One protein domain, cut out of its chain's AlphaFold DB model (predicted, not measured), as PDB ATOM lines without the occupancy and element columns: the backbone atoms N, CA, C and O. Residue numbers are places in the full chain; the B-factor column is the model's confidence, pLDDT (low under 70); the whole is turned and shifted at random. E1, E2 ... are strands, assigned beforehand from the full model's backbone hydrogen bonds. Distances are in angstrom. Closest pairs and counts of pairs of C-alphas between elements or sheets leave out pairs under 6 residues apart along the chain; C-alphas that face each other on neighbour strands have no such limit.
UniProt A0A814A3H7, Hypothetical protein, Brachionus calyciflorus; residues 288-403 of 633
ATOM      1  N   ILE A 288     -35.509   6.806 -18.164       82.81
ATOM      2  CA  ILE A 288     -36.942   6.620 -17.925       82.81
ATOM      3  C   ILE A 288     -37.644   6.671 -19.274       82.81
ATOM      4  O   ILE A 288     -37.482   7.610 -20.051       82.81
ATOM      5  N   THR A 289     -38.466   5.675 -19.544       86.56
ATOM      6  CA  THR A 289     -39.330   5.639 -20.711       86.56
ATOM      7  C   THR A 289     -40.727   5.243 -20.302       86.56
ATOM      8  O   THR A 289     -40.943   4.323 -19.525       86.56
ATOM      9  N   SER A 290     -41.706   5.948 -20.850       88.12
ATOM     10  CA  SER A 290     -43.098   5.591 -20.661       88.12
ATOM     11  C   SER A 290     -43.518   4.559 -21.700       88.12
ATOM     12  O   SER A 290     -43.553   4.867 -22.888       88.12
ATOM     13  N   VAL A 291     -43.936   3.381 -21.251       91.31
ATOM     14  CA  VAL A 291     -44.592   2.372 -22.089       91.31
ATOM     15  C   VAL A 291     -46.088   2.351 -21.805       91.31
ATOM     16  O   VAL A 291     -46.535   2.639 -20.698       91.31
ATOM     17  N   GLN A 292     -46.878   2.041 -22.820       90.75
ATOM     18  CA  GLN A 292     -48.322   1.847 -22.715       90.75
ATOM     19  C   GLN A 292     -48.723   0.690 -23.639       90.75
ATOM     20  O   GLN A 292     -47.893   0.257 -24.450       90.75
ATOM     21  N   PRO A 293     -49.959   0.173 -23.551       90.88
ATOM     22  CA  PRO A 293     -50.435  -0.812 -24.509       90.88
ATOM     23  C   PRO A 293     -50.189  -0.351 -25.949       90.88
ATOM     24  O   PRO A 293     -50.397   0.813 -26.285       90.88
ATOM     25  N   SER A 294     -49.760  -1.286 -26.793       87.50
ATOM     26  CA  SER A 294     -49.393  -1.073 -28.194       87.50
ATOM     27  C   SER A 294     -48.073  -0.333 -28.432       87.50
ATOM     28  O   SER A 294     -47.890   0.271 -29.485       87.50
ATOM     29  N   VAL A 295     -47.132  -0.403 -27.493       89.62
ATOM     30  CA  VAL A 295     -45.748   0.059 -27.683       89.62
ATOM     31  C   VAL A 295     -44.834  -1.137 -27.946       89.62
ATOM     32  O   VAL A 295     -44.986  -2.182 -27.313       89.62
ATOM     33  N   VAL A 296     -43.870  -0.984 -28.856       92.88
ATOM     34  CA  VAL A 296     -42.737  -1.909 -29.001       92.88
ATOM     35  C   VAL A 296     -41.467  -1.242 -28.484       92.88
ATOM     36  O   VAL A 296     -41.189  -0.094 -28.816       92.88
ATOM     37  N   VAL A 297     -40.702  -1.959 -27.664       94.06
ATOM     38  CA  VAL A 297     -39.381  -1.536 -27.188       94.06
ATOM     39  C   VAL A 297     -38.355  -2.555 -27.656       94.06
ATOM     40  O   VAL A 297     -38.452  -3.733 -27.322       94.06
ATOM     41  N   TYR A 298     -37.378  -2.110 -28.433       94.69
ATOM     42  CA  TYR A 298     -36.261  -2.929 -28.886       94.69
ATOM     43  C   TYR A 298     -35.017  -2.588 -28.076       94.69
ATOM     44  O   TYR A 298     -34.502  -1.481 -28.190       94.69
ATOM     45  N   PHE A 299     -34.523  -3.533 -27.282       93.31
ATOM     46  CA  PHE A 299     -33.242  -3.408 -26.593       93.31
ATOM     47  C   PHE A 299     -32.133  -3.946 -27.490       93.31
ATOM     48  O   PHE A 299     -32.080  -5.145 -27.781       93.31
ATOM     49  N   ASN A 300     -31.225  -3.067 -27.905       90.50
ATOM     50  CA  ASN A 300     -30.076  -3.413 -28.733       90.50
ATOM     51  C   ASN A 300     -28.926  -3.932 -27.851       90.50
ATOM     52  O   ASN A 300     -27.898  -3.276 -27.686       90.50
ATOM     53  N   THR A 301     -29.143  -5.092 -27.228       89.38
ATOM     54  CA  THR A 301     -28.151  -5.793 -26.403       89.38
ATOM     55  C   THR A 301     -28.062  -7.262 -26.805       89.38
ATOM     56  O   THR A 301     -29.079  -7.917 -27.013       89.38
ATOM     57  N   SER A 302     -26.854  -7.809 -26.924       92.25
ATOM     58  CA  SER A 302     -26.695  -9.247 -27.152       92.25
ATOM     59  C   SER A 302     -26.924 -10.006 -25.844       92.25
ATOM     60  O   SER A 302     -26.239  -9.748 -24.853       92.25
ATOM     61  N   LEU A 303     -27.850 -10.966 -25.854       93.12
ATOM     62  CA  LEU A 303     -28.123 -11.863 -24.729       93.12
ATOM     63  C   LEU A 303     -27.648 -13.282 -25.073       93.12
ATOM     64  O   LEU A 303     -28.174 -13.914 -25.992       93.12
ATOM     65  N   SER A 304     -26.639 -13.771 -24.351       93.88
ATOM     66  CA  SER A 304     -26.092 -15.131 -24.474       93.88
ATOM     67  C   SER A 304     -26.579 -16.013 -23.322       93.88
ATOM     68  O   SER A 304     -27.095 -15.511 -22.327       93.88
ATOM     69  N   LEU A 305     -26.374 -17.329 -23.392       93.62
ATOM     70  CA  LEU A 305     -26.722 -18.238 -22.286       93.62
ATOM     71  C   LEU A 305     -25.950 -17.961 -20.987       93.62
ATOM     72  O   LEU A 305     -26.325 -18.462 -19.938       93.62
ATOM     73  N   THR A 306     -24.890 -17.154 -21.038       91.88
ATOM     74  CA  THR A 306     -24.046 -16.806 -19.887       91.88
ATOM     75  C   THR A 306     -24.213 -15.360 -19.427       91.88
ATOM     76  O   THR A 306     -23.634 -14.967 -18.416       91.88
ATOM     77  N   SER A 307     -24.975 -14.529 -20.151       88.44
ATOM     78  CA  SER A 307     -25.106 -13.120 -19.790       88.44
ATOM     79  C   SER A 307     -26.044 -12.925 -18.600       88.44
ATOM     80  O   SER A 307     -27.110 -13.536 -18.517       88.44
ATOM     81  N   THR A 308     -25.662 -12.007 -17.715       90.25
ATOM     82  CA  THR A 308     -26.505 -11.488 -16.637       90.25
ATOM     83  C   THR A 308     -26.687  -9.993 -16.843       90.25
ATOM     84  O   THR A 308     -25.712  -9.247 -16.803       90.25
ATOM     85  N   GLN A 309     -27.914  -9.552 -17.103       90.62
ATOM     86  CA  GLN A 309     -28.226  -8.148 -17.374       90.62
ATOM     87  C   GLN A 309     -29.583  -7.774 -16.780       90.62
ATOM     88  O   GLN A 309     -30.548  -8.528 -16.886       90.62
ATOM     89  N   ILE A 310     -29.680  -6.586 -16.185       90.25
ATOM     90  CA  ILE A 310     -30.977  -5.979 -15.871       90.25
ATOM     91  C   ILE A 310     -31.490  -5.350 -17.163       90.25
ATOM     92  O   ILE A 310     -30.821  -4.493 -17.735       90.25
ATOM     93  N   ILE A 311     -32.659  -5.784 -17.629       94.19
ATOM     94  CA  ILE A 311     -33.246  -5.275 -18.868       94.19
ATOM     95  C   ILE A 311     -33.932  -3.944 -18.595       94.19
ATOM     96  O   ILE A 311     -33.577  -2.934 -19.193       94.19
ATOM     97  N   PHE A 312     -34.889  -3.930 -17.669       94.50
ATOM     98  CA  PHE A 312     -35.495  -2.704 -17.165       94.50
ATOM     99  C   PHE A 312     -36.106  -2.920 -15.778       94.50
ATOM    100  O   PHE A 312     -36.416  -4.049 -15.389       94.50
ATOM    101  N   SER A 313     -36.326  -1.829 -15.056       92.81
ATOM    102  CA  SER A 313     -37.070  -1.790 -13.798       92.81
ATOM    103  C   SER A 313     -38.326  -0.932 -13.942       92.81
ATOM    104  O   SER A 313     -38.387  -0.072 -14.812       92.81
ATOM    105  N   PHE A 314     -39.347  -1.159 -13.125       94.62
ATOM    106  CA  PHE A 314     -40.546  -0.321 -13.060       94.62
ATOM    107  C   PHE A 314     -41.123  -0.329 -11.647       94.62
ATOM    108  O   PHE A 314     -40.956  -1.298 -10.905       94.62
ATOM    109  N   THR A 315     -41.834   0.735 -11.288       91.69
ATOM    110  CA  THR A 315     -42.445   0.875  -9.961       91.69
ATOM    111  C   THR A 315     -43.952   0.686 -10.055       91.69
ATOM    112  O   THR A 315     -44.620   1.348 -10.849       91.69
ATOM    113  N   LYS A 316     -44.509  -0.192  -9.218       92.06
ATOM    114  CA  LYS A 316     -45.957  -0.335  -9.029       92.06
ATOM    115  C   LYS A 316     -46.257  -0.453  -7.546       92.06
ATOM    116  O   LYS A 316     -45.653  -1.277  -6.871       92.06
ATOM    117  N   GLU A 317     -47.191   0.365  -7.058       92.62
ATOM    118  CA  GLU A 317     -47.635   0.336  -5.652       92.62
ATOM    119  C   GLU A 317     -46.450   0.440  -4.667       92.62
ATOM    120  O   GLU A 317     -46.382  -0.273  -3.674       92.62
ATOM    121  N   ASN A 318     -45.487   1.322  -4.969       90.44
ATOM    122  CA  ASN A 318     -44.237   1.525  -4.215       90.44
ATOM    123  C   ASN A 318     -43.282   0.315  -4.165       90.44
ATOM    124  O   ASN A 318     -42.303   0.337  -3.422       90.44
ATOM    125  N   VAL A 319     -43.521  -0.719  -4.972       88.50
ATOM    126  CA  VAL A 319     -42.613  -1.858  -5.149       88.50
ATOM    127  C   VAL A 319     -41.873  -1.710  -6.474       88.50
ATOM    128  O   VAL A 319     -42.496  -1.488  -7.516       88.50
ATOM    129  N   ILE A 320     -40.544  -1.843  -6.441       90.38
ATOM    130  CA  ILE A 320     -39.710  -1.829  -7.644       90.38
ATOM    131  C   ILE A 320     -39.590  -3.263  -8.146       90.38
ATOM    132  O   ILE A 320     -39.057  -4.137  -7.461       90.38
ATOM    133  N   TYR A 321     -40.053  -3.491  -9.365       93.56
ATOM    134  CA  TYR A 321     -39.877  -4.740 -10.083       93.56
ATOM    135  C   TYR A 321     -38.749  -4.571 -11.091       93.56
ATOM    136  O   TYR A 321     -38.703  -3.578 -11.810       93.56
ATOM    137  N   SER A 322     -37.835  -5.532 -11.158       93.38
ATOM    138  CA  SER A 322     -36.730  -5.547 -12.114       93.38
ATOM    139  C   SER A 322     -36.829  -6.784 -12.985       93.38
ATOM    140  O   SER A 322     -36.753  -7.906 -12.487       93.38
ATOM    141  N   LEU A 323     -37.004  -6.576 -14.288       95.69
ATOM    142  CA  LEU A 323     -36.873  -7.633 -15.273       95.69
ATOM    143  C   LEU A 323     -35.387  -7.843 -15.544       95.69
ATOM    144  O   LEU A 323     -34.718  -6.980 -16.116       95.69
ATOM    145  N   ILE A 324     -34.879  -8.999 -15.145       93.75
ATOM    146  CA  ILE A 324     -33.502  -9.406 -15.382       93.75
ATOM    147  C   ILE A 324     -33.462 -10.545 -16.392       93.75
ATOM    148  O   ILE A 324     -34.368 -11.371 -16.469       93.75
ATOM    149  N   TYR A 325     -32.383 -10.602 -17.149       94.81
ATOM    150  CA  TYR A 325     -31.991 -11.761 -17.920       94.81
ATOM    151  C   TYR A 325     -30.789 -12.390 -17.216       94.81
ATOM    152  O   TYR A 325     -29.781 -11.719 -16.999       94.81
ATOM    153  N   PHE A 326     -30.909 -13.651 -16.819       94.25
ATOM    154  CA  PHE A 326     -29.885 -14.373 -16.072       94.25
ATOM    155  C   PHE A 326     -29.763 -15.787 -16.622       94.25
ATOM    156  O   PHE A 326     -30.699 -16.579 -16.498       94.25
ATOM    157  N   ASN A 327     -28.603 -16.088 -17.201       92.56
ATOM    158  CA  ASN A 327     -28.251 -17.399 -17.739       92.56
ATOM    159  C   ASN A 327     -29.326 -17.988 -18.670       92.56
ATOM    160  O   ASN A 327     -29.918 -19.019 -18.369       92.56
ATOM    161  N   GLY A 328     -29.664 -17.287 -19.757       92.25
ATOM    162  CA  GLY A 328     -30.687 -17.756 -20.701       92.25
ATOM    163  C   GLY A 328     -32.132 -17.456 -20.297       92.25
ATOM    164  O   GLY A 328     -33.028 -17.589 -21.125       92.25
ATOM    165  N   ILE A 329     -32.396 -17.048 -19.051       95.38
ATOM    166  CA  ILE A 329     -33.758 -17.000 -18.505       95.38
ATOM    167  C   ILE A 329     -34.149 -15.572 -18.121       95.38
ATOM    168  O   ILE A 329     -33.427 -14.890 -17.390       95.38
ATOM    169  N   PHE A 330     -35.337 -15.136 -18.547       95.50
ATOM    170  CA  PHE A 330     -35.945 -13.900 -18.058       95.50
ATOM    171  C   PHE A 330     -36.595 -14.135 -16.694       95.50
ATOM    172  O   PHE A 330     -37.433 -15.028 -16.541       95.50
ATOM    173  N   LYS A 331     -36.241 -13.314 -15.704       94.06
ATOM    174  CA  LYS A 331     -36.766 -13.369 -14.335       94.06
ATOM    175  C   LYS A 331     -37.243 -11.991 -13.892       94.06
ATOM    176  O   LYS A 331     -36.620 -10.984 -14.215       94.06
ATOM    177  N   LEU A 332     -38.328 -11.948 -13.134       94.06
ATOM    178  CA  LEU A 332     -38.821 -10.743 -12.476       94.06
ATOM    179  C   LEU A 332     -38.432 -10.780 -11.002       94.06
ATOM    180  O   LEU A 332     -38.786 -11.735 -10.310       94.06
ATOM    181  N   ILE A 333     -37.738  -9.741 -10.534       92.62
ATOM    182  CA  ILE A 333     -37.341  -9.586  -9.132       92.62
ATOM    183  C   ILE A 333     -38.073  -8.409  -8.493       92.62
ATOM    184  O   ILE A 333     -38.032  -7.304  -9.027       92.62
ATOM    185  N   SER A 334     -38.703  -8.626  -7.341       92.62
ATOM    186  CA  SER A 334     -39.300  -7.564  -6.515       92.62
ATOM    187  C   SER A 334     -38.326  -7.062  -5.445       92.62
ATOM    188  O   SER A 334     -37.706  -7.866  -4.749       92.62
ATOM    189  N   SER A 335     -38.233  -5.742  -5.264       83.56
ATOM    190  CA  SER A 335     -37.355  -5.110  -4.270       83.56
ATOM    191  C   SER A 335     -37.762  -5.366  -2.819       83.56
ATOM    192  O   SER A 335     -36.907  -5.344  -1.942       83.56
ATOM    193  N   THR A 336     -39.055  -5.563  -2.546       81.12
ATOM    194  CA  THR A 336     -39.576  -5.682  -1.172       81.12
ATOM    195  C   THR A 336     -39.714  -7.128  -0.728       81.12
ATOM    196  O   THR A 336     -39.403  -7.460   0.410       81.12
ATOM    197  N   THR A 337     -40.176  -7.998  -1.623       81.50
ATOM    198  CA  THR A 337     -40.460  -9.402  -1.297       81.50
ATOM    199  C   THR A 337     -39.319 -10.338  -1.671       81.50
ATOM    200  O   THR A 337     -39.354 -11.506  -1.296       81.50
ATOM    201  N   GLY A 338     -38.344  -9.874  -2.462       79.44
ATOM    202  CA  GLY A 338     -37.348 -10.750  -3.081       79.44
ATOM    203  C   GLY A 338     -37.969 -11.777  -4.035       79.44
ATOM    204  O   GLY A 338     -37.291 -12.729  -4.420       79.44
ATOM    205  N   LEU A 339     -39.253 -11.608  -4.402       81.06
ATOM    206  CA  LEU A 339     -39.970 -12.494  -5.315       81.06
ATOM    207  C   LEU A 339     -39.134 -12.653  -6.577       81.06
ATOM    208  O   LEU A 339     -38.864 -11.658  -7.234       81.06
ATOM    209  N   ASN A 340     -38.759 -13.887  -6.898       85.69
ATOM    210  CA  ASN A 340     -37.985 -14.243  -8.075       85.69
ATOM    211  C   ASN A 340     -38.842 -15.148  -8.960       85.69
ATOM    212  O   ASN A 340     -38.855 -16.369  -8.797       85.69
ATOM    213  N   GLN A 341     -39.617 -14.537  -9.852       90.75
ATOM    214  CA  GLN A 341     -40.504 -15.260 -10.756       90.75
ATOM    215  C   GLN A 341     -39.812 -15.448 -12.106       90.75
ATOM    216  O   GLN A 341     -39.546 -14.473 -12.810       90.75
ATOM    217  N   ALA A 342     -39.554 -16.695 -12.499       90.19
ATOM    218  CA  ALA A 342     -39.146 -16.992 -13.868       90.19
ATOM    219  C   ALA A 342     -40.308 -16.681 -14.823       90.19
ATOM    220  O   ALA A 342     -41.421 -17.180 -14.645       90.19
ATOM    221  N   ILE A 343     -40.048 -15.833 -15.815       90.81
ATOM    222  CA  ILE A 343     -41.019 -15.480 -16.851       90.81
ATOM    223  C   ILE A 343     -40.868 -16.429 -18.043       90.81
ATOM    224  O   ILE A 343     -41.872 -16.845 -18.615       90.81
ATOM    225  N   SER A 344     -39.638 -16.822 -18.395       89.44
ATOM    226  CA  SER A 344     -39.390 -17.876 -19.382       89.44
ATOM    227  C   SER A 344     -39.108 -19.219 -18.713       89.44
ATOM    228  O   SER A 344     -38.408 -19.292 -17.706       89.44
ATOM    229  N   LYS A 345     -39.651 -20.294 -19.295       88.19
ATOM    230  CA  LYS A 345     -39.310 -21.677 -18.920       88.19
ATOM    231  C   LYS A 345     -38.103 -22.205 -19.693       88.19
ATOM    232  O   LYS A 345     -37.356 -23.019 -19.171       88.19
ATOM    233  N   ASN A 346     -37.931 -21.719 -20.918       91.88
ATOM    234  CA  ASN A 346     -36.861 -22.131 -21.810       91.88
ATOM    235  C   ASN A 346     -35.726 -21.111 -21.779       91.88
ATOM    236  O   ASN A 346     -35.953 -19.913 -21.561       91.88
ATOM    237  N   GLU A 347     -34.519 -21.604 -22.034       93.88
ATOM    238  CA  GLU A 347     -33.364 -20.766 -22.311       93.88
ATOM    239  C   GLU A 347     -33.549 -20.062 -23.658       93.88
ATOM    240  O   GLU A 347     -33.912 -20.666 -24.667       93.88
ATOM    241  N   ILE A 348     -33.325 -18.756 -23.665       93.31
ATOM    242  CA  ILE A 348     -33.510 -17.880 -24.814       93.31
ATOM    243  C   ILE A 348     -32.163 -17.253 -25.129       93.31
ATOM    244  O   ILE A 348     -31.499 -16.761 -24.230       93.31
ATOM    245  N   THR A 349     -31.785 -17.190 -26.403       93.81
ATOM    246  CA  THR A 349     -30.642 -16.385 -26.852       93.81
ATOM    247  C   THR A 349     -31.117 -15.276 -27.778       93.81
ATOM    248  O   THR A 349     -32.029 -15.462 -28.584       93.81
ATOM    249  N   ALA A 350     -30.509 -14.099 -27.653       93.75
ATOM    250  CA  ALA A 350     -30.869 -12.915 -28.424       93.75
ATOM    251  C   ALA A 350     -29.592 -12.207 -28.911       93.75
ATOM    252  O   ALA A 350     -29.250 -11.135 -28.409       93.75
ATOM    253  N   PRO A 351     -28.849 -12.784 -29.877       90.50
ATOM    254  CA  PRO A 351     -27.545 -12.256 -30.301       90.50
ATOM    255  C   PRO A 351     -27.627 -10.855 -30.928       90.50
ATOM    256  O   PRO A 351     -26.621 -10.161 -31.048       90.50
ATOM    257  N   TYR A 352     -28.826 -10.429 -31.336       88.38
ATOM    258  CA  TYR A 352     -29.067  -9.159 -32.016       88.38
ATOM    259  C   TYR A 352     -30.072  -8.266 -31.285       88.38
ATOM    260  O   TYR A 352     -30.692  -7.410 -31.925       88.38
ATOM    261  N   GLY A 353     -30.267  -8.458 -29.981       93.12
ATOM    262  CA  GLY A 353     -31.264  -7.715 -29.216       93.12
ATOM    263  C   GLY A 353     -32.598  -8.425 -29.062       93.12
ATOM    264  O   GLY A 353     -32.851  -9.480 -29.643       93.12
ATOM    265  N   VAL A 354     -33.454  -7.815 -28.249       95.75
ATOM    266  CA  VAL A 354     -34.749  -8.358 -27.842       95.75
ATOM    267  C   VAL A 354     -35.833  -7.294 -27.982       95.75
ATOM    268  O   VAL A 354     -35.635  -6.133 -27.630       95.75
ATOM    269  N   TYR A 355     -36.982  -7.692 -28.516       96.12
ATOM    270  CA  TYR A 355     -38.155  -6.849 -28.710       96.12
ATOM    271  C   TYR A 355     -39.204  -7.197 -27.659       96.12
ATOM    272  O   TYR A 355     -39.563  -8.363 -27.517       96.12
ATOM    273  N   PHE A 356     -39.729  -6.189 -26.971       96.81
ATOM    274  CA  PHE A 356     -40.865  -6.291 -26.062       96.81
ATOM    275  C   PHE A 356     -42.050  -5.547 -26.668       96.81
ATOM    276  O   PHE A 356     -42.000  -4.331 -26.834       96.81
ATOM    277  N   VAL A 357     -43.118  -6.266 -26.997       95.62
ATOM    278  CA  VAL A 357     -44.373  -5.699 -27.500       95.62
ATOM    279  C   VAL A 357     -45.391  -5.696 -26.363       95.62
ATOM    280  O   VAL A 357     -45.908  -6.742 -25.966       95.62
ATOM    281  N   PHE A 358     -45.671  -4.510 -25.832       94.38
ATOM    282  CA  PHE A 358     -46.591  -4.294 -24.721       94.38
ATOM    283  C   PHE A 358     -48.038  -4.298 -25.227       94.38
ATOM    284  O   PHE A 358     -48.387  -3.576 -26.160       94.38
ATOM    285  N   ARG A 359     -48.908  -5.095 -24.608       93.94
ATOM    286  CA  ARG A 359     -50.358  -5.163 -24.861       93.94
ATOM    287  C   ARG A 359     -51.114  -4.978 -23.544       93.94
ATOM    288  O   ARG A 359     -50.516  -5.002 -22.474       93.94
ATOM    289  N   PHE A 360     -52.436  -4.820 -23.617       88.88
ATOM    290  CA  PHE A 360     -53.268  -4.469 -22.458       88.88
ATOM    291  C   PHE A 360     -53.098  -5.382 -21.235       88.88
ATOM    292  O   PHE A 360     -53.205  -4.883 -20.130       88.88
ATOM    293  N   ASN A 361     -52.796  -6.674 -21.393       92.44
ATOM    294  CA  ASN A 361     -52.594  -7.603 -20.265       92.44
ATOM    295  C   ASN A 361     -51.432  -8.579 -20.493       92.44
ATOM    296  O   ASN A 361     -51.392  -9.681 -19.941       92.44
ATOM    297  N   SER A 362     -50.517  -8.232 -21.391       95.19
ATOM    298  CA  SER A 362     -49.380  -9.095 -21.676       95.19
ATOM    299  C   SER A 362     -48.239  -8.342 -22.325       95.19
ATOM    300  O   SER A 362     -48.419  -7.276 -22.912       95.19
ATOM    301  N   VAL A 363     -47.057  -8.930 -22.230       96.31
ATOM    302  CA  VAL A 363     -45.874  -8.500 -22.958       96.31
ATOM    303  C   VAL A 363     -45.390  -9.676 -23.789       96.31
ATOM    304  O   VAL A 363     -45.114 -10.752 -23.260       96.31
ATOM    305  N   TYR A 364     -45.313  -9.477 -25.098       96.25
ATOM    306  CA  TYR A 364     -44.771 -10.459 -26.026       96.25
ATOM    307  C   TYR A 364     -43.300 -10.163 -26.273       96.25
ATOM    308  O   TYR A 364     -42.933  -9.013 -26.515       96.25
ATOM    309  N   VAL A 365     -42.459 -11.187 -26.206       95.62
ATOM    310  CA  VAL A 365     -41.012 -11.059 -26.365       95.62
ATOM    311  C   VAL A 365     -40.581 -11.753 -27.650       95.62
ATOM    312  O   VAL A 365     -41.016 -12.868 -27.937       95.62
ATOM    313  N   TYR A 366     -39.712 -11.100 -28.418       96.00
ATOM    314  CA  TYR A 366     -39.159 -11.621 -29.665       96.00
ATOM    315  C   TYR A 366     -37.642 -11.419 -29.698       96.00
ATOM    316  O   TYR A 366     -37.136 -10.384 -29.274       96.00
ATOM    317  N   THR A 367     -36.897 -12.377 -30.245       92.69
ATOM    318  CA  THR A 367     -35.439 -12.261 -30.499       92.69
ATOM    319  C   THR A 367     -35.124 -11.732 -31.895       92.69
ATOM    320  O   THR A 367     -33.978 -11.474 -32.255       92.69
ATOM    321  N   THR A 368     -36.161 -11.587 -32.712       89.62
ATOM    322  CA  THR A 368     -36.121 -11.057 -34.070       89.62
ATOM    323  C   THR A 368     -37.329 -10.161 -34.266       89.62
ATOM    324  O   THR A 368     -38.187 -10.083 -33.388       89.62
ATOM    325  N   CYS A 369     -37.394  -9.445 -35.383       88.50
ATOM    326  CA  CYS A 369     -38.447  -8.458 -35.508       88.50
ATOM    327  C   CYS A 369     -39.851  -9.097 -35.580       88.50
ATOM    328  O   CYS A 369     -39.998 -10.075 -36.316       88.50
ATOM    329  N   PRO A 370     -40.868  -8.572 -34.863       87.38
ATOM    330  CA  PRO A 370     -42.149  -9.266 -34.672       87.38
ATOM    331  C   PRO A 370     -43.032  -9.443 -35.919       87.38
ATOM    332  O   PRO A 370     -44.028 -10.154 -35.844       87.38
ATOM    333  N   SER A 371     -42.708  -8.786 -37.039       77.50
ATOM    334  CA  SER A 371     -43.483  -8.827 -38.290       77.50
ATOM    335  C   SER A 371     -43.747 -10.269 -38.753       77.50
ATOM    336  O   SER A 371     -42.839 -10.957 -39.226       77.50
ATOM    337  N   GLY A 372     -44.983 -10.739 -38.556       73.62
ATOM    338  CA  GLY A 372     -45.452 -12.072 -38.953       73.62
ATOM    339  C   GLY A 372     -44.797 -13.250 -38.222       73.62
ATOM    340  O   GLY A 372     -44.872 -14.373 -38.711       73.62
ATOM    341  N   ARG A 373     -44.120 -13.019 -37.091       85.88
ATOM    342  CA  ARG A 373     -43.456 -14.078 -36.316       85.88
ATOM    343  C   ARG A 373     -44.209 -14.376 -35.034       85.88
ATOM    344  O   ARG A 373     -44.831 -13.492 -34.449       85.88
ATOM    345  N   GLU A 374     -44.088 -15.611 -34.565       89.56
ATOM    346  CA  GLU A 374     -44.570 -15.976 -33.241       89.56
ATOM    347  C   GLU A 374     -43.636 -15.441 -32.142       89.56
ATOM    348  O   GLU A 374     -42.414 -15.371 -32.327       89.56
ATOM    349  N   PRO A 375     -44.198 -15.017 -30.999       94.88
ATOM    350  CA  PRO A 375     -43.414 -14.604 -29.847       94.88
ATOM    351  C   PRO A 375     -42.677 -15.803 -29.253       94.88
ATOM    352  O   PRO A 375     -43.253 -16.866 -29.051       94.88
ATOM    353  N   ILE A 376     -41.414 -15.607 -28.879       94.38
ATOM    354  CA  ILE A 376     -40.646 -16.644 -28.170       94.38
ATOM    355  C   ILE A 376     -41.093 -16.800 -26.713       94.38
ATOM    356  O   ILE A 376     -40.806 -17.800 -26.061       94.38
ATOM    357  N   LEU A 377     -41.749 -15.770 -26.177       94.69
ATOM    358  CA  LEU A 377     -42.244 -15.727 -24.816       94.69
ATOM    359  C   LEU A 377     -43.464 -14.803 -24.757       94.69
ATOM    360  O   LEU A 377     -43.437 -13.669 -25.238       94.69
ATOM    361  N   HIS A 378     -44.517 -15.287 -24.106       95.31
ATOM    362  CA  HIS A 378     -45.719 -14.530 -23.785       95.31
ATOM    363  C   HIS A 378     -45.823 -14.358 -22.271       95.31
ATOM    364  O   HIS A 378     -46.101 -15.300 -21.534       95.31
ATOM    365  N   TRP A 379     -45.578 -13.141 -21.794       94.50
ATOM    366  CA  TRP A 379     -45.671 -12.804 -20.381       94.50
ATOM    367  C   TRP A 379     -47.030 -12.177 -20.077       94.50
ATOM    368  O   TRP A 379     -47.227 -10.977 -20.271       94.50
ATOM    369  N   VAL A 380     -47.973 -12.975 -19.577       94.00
ATOM    370  CA  VAL A 380     -49.282 -12.483 -19.119       94.00
ATOM    371  C   VAL A 380     -49.113 -11.735 -17.796       94.00
ATOM    372  O   VAL A 380     -48.688 -12.315 -16.799       94.00
ATOM    373  N   ASN A 381     -49.424 -10.438 -17.780       89.31
ATOM    374  CA  ASN A 381     -49.393  -9.608 -16.576       89.31
ATOM    375  C   ASN A 381     -50.267  -8.357 -16.739       89.31
ATOM    376  O   ASN A 381     -50.466  -7.854 -17.841       89.31
ATOM    377  N   ASN A 382     -50.740  -7.808 -15.623       92.38
ATOM    378  CA  ASN A 382     -51.545  -6.584 -15.602       92.38
ATOM    379  C   ASN A 382     -50.727  -5.328 -15.239       92.38
ATOM    380  O   ASN A 382     -51.305  -4.291 -14.915       92.38
ATOM    381  N   TYR A 383     -49.393  -5.406 -15.235       91.25
ATOM    382  CA  TYR A 383     -48.528  -4.283 -14.856       91.25
ATOM    383  C   TYR A 383     -48.514  -3.171 -15.908       91.25
ATOM    384  O   TYR A 383     -48.312  -2.007 -15.567       91.25
ATOM    385  N   PHE A 384     -48.768  -3.523 -17.170       92.31
ATOM    386  CA  PHE A 384     -48.702  -2.612 -18.317       92.31
ATOM    387  C   PHE A 384     -50.070  -2.355 -18.961       92.31
ATOM    388  O   PHE A 384     -50.148  -1.944 -20.116       92.31
ATOM    389  N   ASN A 385     -51.162  -2.574 -18.218       90.31
ATOM    390  CA  ASN A 385     -52.517  -2.245 -18.679       90.31
ATOM    391  C   ASN A 385     -52.793  -0.734 -18.736       90.31
ATOM    392  O   ASN A 385     -53.780  -0.292 -19.321       90.31
ATOM    393  N   LYS A 386     -51.908   0.054 -18.129       90.56
ATOM    394  CA  LYS A 386     -51.887   1.511 -18.126       90.56
ATOM    395  C   LYS A 386     -50.502   1.981 -18.556       90.56
ATOM    396  O   LYS A 386     -49.574   1.192 -18.723       90.56
ATOM    397  N   ARG A 387     -50.377   3.293 -18.728       90.62
ATOM    398  CA  ARG A 387     -49.095   3.957 -18.935       90.62
ATOM    399  C   ARG A 387     -48.183   3.701 -17.724       90.62
ATOM    400  O   ARG A 387     -48.515   4.128 -16.621       90.62
ATOM    401  N   THR A 388     -47.049   3.047 -17.948       91.88
ATOM    402  CA  THR A 388     -46.073   2.658 -16.918       91.88
ATOM    403  C   THR A 388     -44.699   3.193 -17.298       91.88
ATOM    404  O   THR A 388     -44.289   3.115 -18.455       91.88
ATOM    405  N   GLN A 389     -43.975   3.750 -16.330       92.19
ATOM    406  CA  GLN A 389     -42.587   4.154 -16.525       92.19
ATOM    407  C   GLN A 389     -41.672   2.952 -16.294       92.19
ATOM    408  O   GLN A 389     -41.718   2.327 -15.235       92.19
ATOM    409  N   ILE A 390     -40.873   2.629 -17.305       93.50
ATOM    410  CA  ILE A 390     -39.763   1.686 -17.211       93.50
ATOM    411  C   ILE A 390     -38.447   2.461 -17.162       93.50
ATOM    412  O   ILE A 390     -38.323   3.533 -17.748       93.50
ATOM    413  N   GLU A 391     -37.458   1.897 -16.492       89.56
ATOM    414  CA  GLU A 391     -36.114   2.437 -16.341       89.56
ATOM    415  C   GLU A 391     -35.109   1.421 -16.866       89.56
ATOM    416  O   GLU A 391     -35.077   0.288 -16.390       89.56
ATOM    417  N   SER A 392     -34.267   1.802 -17.822       89.81
ATOM    418  CA  SER A 392     -33.231   0.909 -18.352       89.81
ATOM    419  C   SER A 392     -31.921   1.645 -18.579       89.81
ATOM    420  O   SER A 392     -31.927   2.766 -19.076       89.81
ATOM    421  N   SER A 393     -30.800   1.013 -18.232       82.25
ATOM    422  CA  SER A 393     -29.452   1.469 -18.605       82.25
ATOM    423  C   SER A 393     -28.989   0.913 -19.957       82.25
ATOM    424  O   SER A 393     -27.901   1.246 -20.422       82.25
ATOM    425  N   LEU A 394     -29.782   0.041 -20.584       86.69
ATOM    426  CA  LEU A 394     -29.471  -0.522 -21.892       86.69
ATOM    427  C   LEU A 394     -29.850   0.458 -23.000       86.69
ATOM    428  O   LEU A 394     -30.778   1.251 -22.871       86.69
ATOM    429  N   ASN A 395     -29.175   0.345 -24.142       84.69
ATOM    430  CA  ASN A 395     -29.590   1.058 -25.342       84.69
ATOM    431  C   ASN A 395     -30.879   0.441 -25.886       84.69
ATOM    432  O   ASN A 395     -30.916  -0.757 -26.186       84.69
ATOM    433  N   PHE A 396     -31.909   1.259 -26.071       89.12
ATOM    434  CA  PHE A 396     -33.160   0.816 -26.672       89.12
ATOM    435  C   PHE A 396     -33.750   1.843 -27.631       89.12
ATOM    436  O   PHE A 396     -33.382   3.016 -27.633       89.12
ATOM    437  N   GLN A 397     -34.687   1.372 -28.445       87.19
ATOM    438  CA  GLN A 397     -35.536   2.178 -29.310       87.19
ATOM    439  C   GLN A 397     -36.996   1.844 -29.041       87.19
ATOM    440  O   GLN A 397     -37.332   0.720 -28.666       87.19
ATOM    441  N   ILE A 398     -37.863   2.830 -29.247       85.19
ATOM    442  CA  ILE A 398     -39.300   2.711 -29.025       85.19
ATOM    443  C   ILE A 398     -40.011   2.915 -30.358       85.19
ATOM    444  O   ILE A 398     -39.647   3.800 -31.131       85.19
ATOM    445  N   GLY A 399     -41.046   2.123 -30.603       82.94
ATOM    446  CA  GLY A 399     -41.953   2.280 -31.731       82.94
ATOM    447  C   GLY A 399     -43.403   2.027 -31.336       82.94
ATOM    448  O   GLY A 399     -43.718   1.677 -30.194       82.94
ATOM    449  N   SER A 400     -44.300   2.178 -32.309       75.12
ATOM    450  CA  SER A 400     -45.709   1.823 -32.155       75.12
ATOM    451  C   SER A 400     -45.973   0.413 -32.678       75.12
ATOM    452  O   SER A 400     -45.497   0.033 -33.743       75.12
ATOM    453  N   ALA A 401     -46.771  -0.341 -31.933       80.94
ATOM    454  CA  ALA A 401     -47.319  -1.647 -32.292       80.94
ATOM    455  C   ALA A 401     -48.863  -1.617 -32.329       80.94
ATOM    456  O   ALA A 401     -49.520  -2.651 -32.165       80.94
ATOM    457  N   LEU A 402     -49.448  -0.420 -32.493       70.00
ATOM    458  CA  LEU A 402     -50.902  -0.213 -32.542       70.00
ATOM    459  C   LEU A 402     -51.538  -0.974 -33.701       70.00
ATOM    460  O   LEU A 402     -52.570  -1.613 -33.526       70.00
ATOM    461  N   THR A 403     -50.882  -0.957 -34.857       70.50
ATOM    462  CA  THR A 403     -51.278  -1.725 -36.035       70.50
ATOM    463  C   THR A 403     -50.120  -2.602 -36.488       70.50
ATOM    464  O   THR A 403     -48.955  -2.318 -36.193       70.50
TER     465      THR A 403
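Overview. This is residues 288 to 403 of the 633 residues of the protein "Hypothetical protein" of Brachionus calyciflorus (UniProt A0A814A3H7). Two twisted antiparallel sheets, E1-E10-E3-E4-E5-E6 and E9-E8-E7-E2-E11, lie partly face to face as an open sandwich, coming within 8 A of each other at few places, among them E1 with E7 and E2 with E3. The larger sheet twists strongly, and its turns at residues 317 to 318 and 335 to 339 point away from the smaller sheet. The 116 printed residues have eleven named strands, E1 to E11 in that order, and no named helix; the class is all strand. The whole is compact and rounded, with a radius of gyration of the C-alphas of 13.1 A and spans of 37 by 34 by 24 A.

Along the chain. E1, residues 288 to 291, begins at C-alpha 288 (-36.942, 6.620, -17.925). E2 is residues 295 to 299. E3, residues 308 to 316, is the longest by residues and covers 23.7 A; E4, residues 319 to 326, covers 20.9 A. E5, residues 329 to 334, covers 16.2 A, and E6 is residues 340 to 342. E7, residues 354 to 359, covers 16.2 A. E8 is residues 362 to 366, E9 377 to 380 and E10 388 to 392. E11, residues 396 to 400, ends at C-alpha 400 (-45.709, 1.823, -32.155).

Arrangement. In the larger sheet E1 and E6 are edge strands. E1 is antiparallel to E10 at 136 degrees, with N 289 and O 390 2.8 A apart, within hydrogen-bond range. E10 and E3 pair through N 391 and O 313, 2.7 A. E3, E4, E5 and E6 form a meander, each strand the antiparallel neighbour of the one before; N 314 and O 321 are 2.8 A apart, N 324 and O 331 2.8 A, and N 332 and O 341 2.8 A. From edge to edge this sheet's lines turn by 131 degrees. In the other sheet E7, E8 and E9 form a second meander, with N 357 and O 364 2.8 A apart and N 363 and O 379 2.8 A apart. E2 is antiparallel to E7, with N 297 and O 356 at 2.8 A, and to E11, with N 298 and O 397 at 2.8 A. Between the sheets, E1 and E11 are near each other, and the closest C-alphas of E2 and E3, those of Phe 299 and Ile 311, are 7.9 A apart. E4 and E7 are apart, as are E6 and E9.

Size, cuts and confidence. The two C-alphas farthest apart, those of Thr 336 and Gly 372, are 38.8 A apart. The printed part has no cut, and the link from E6 to E7, 11 residues, is long. The mean pLDDT of the printed part is 90.3, and no printed residue is under 70.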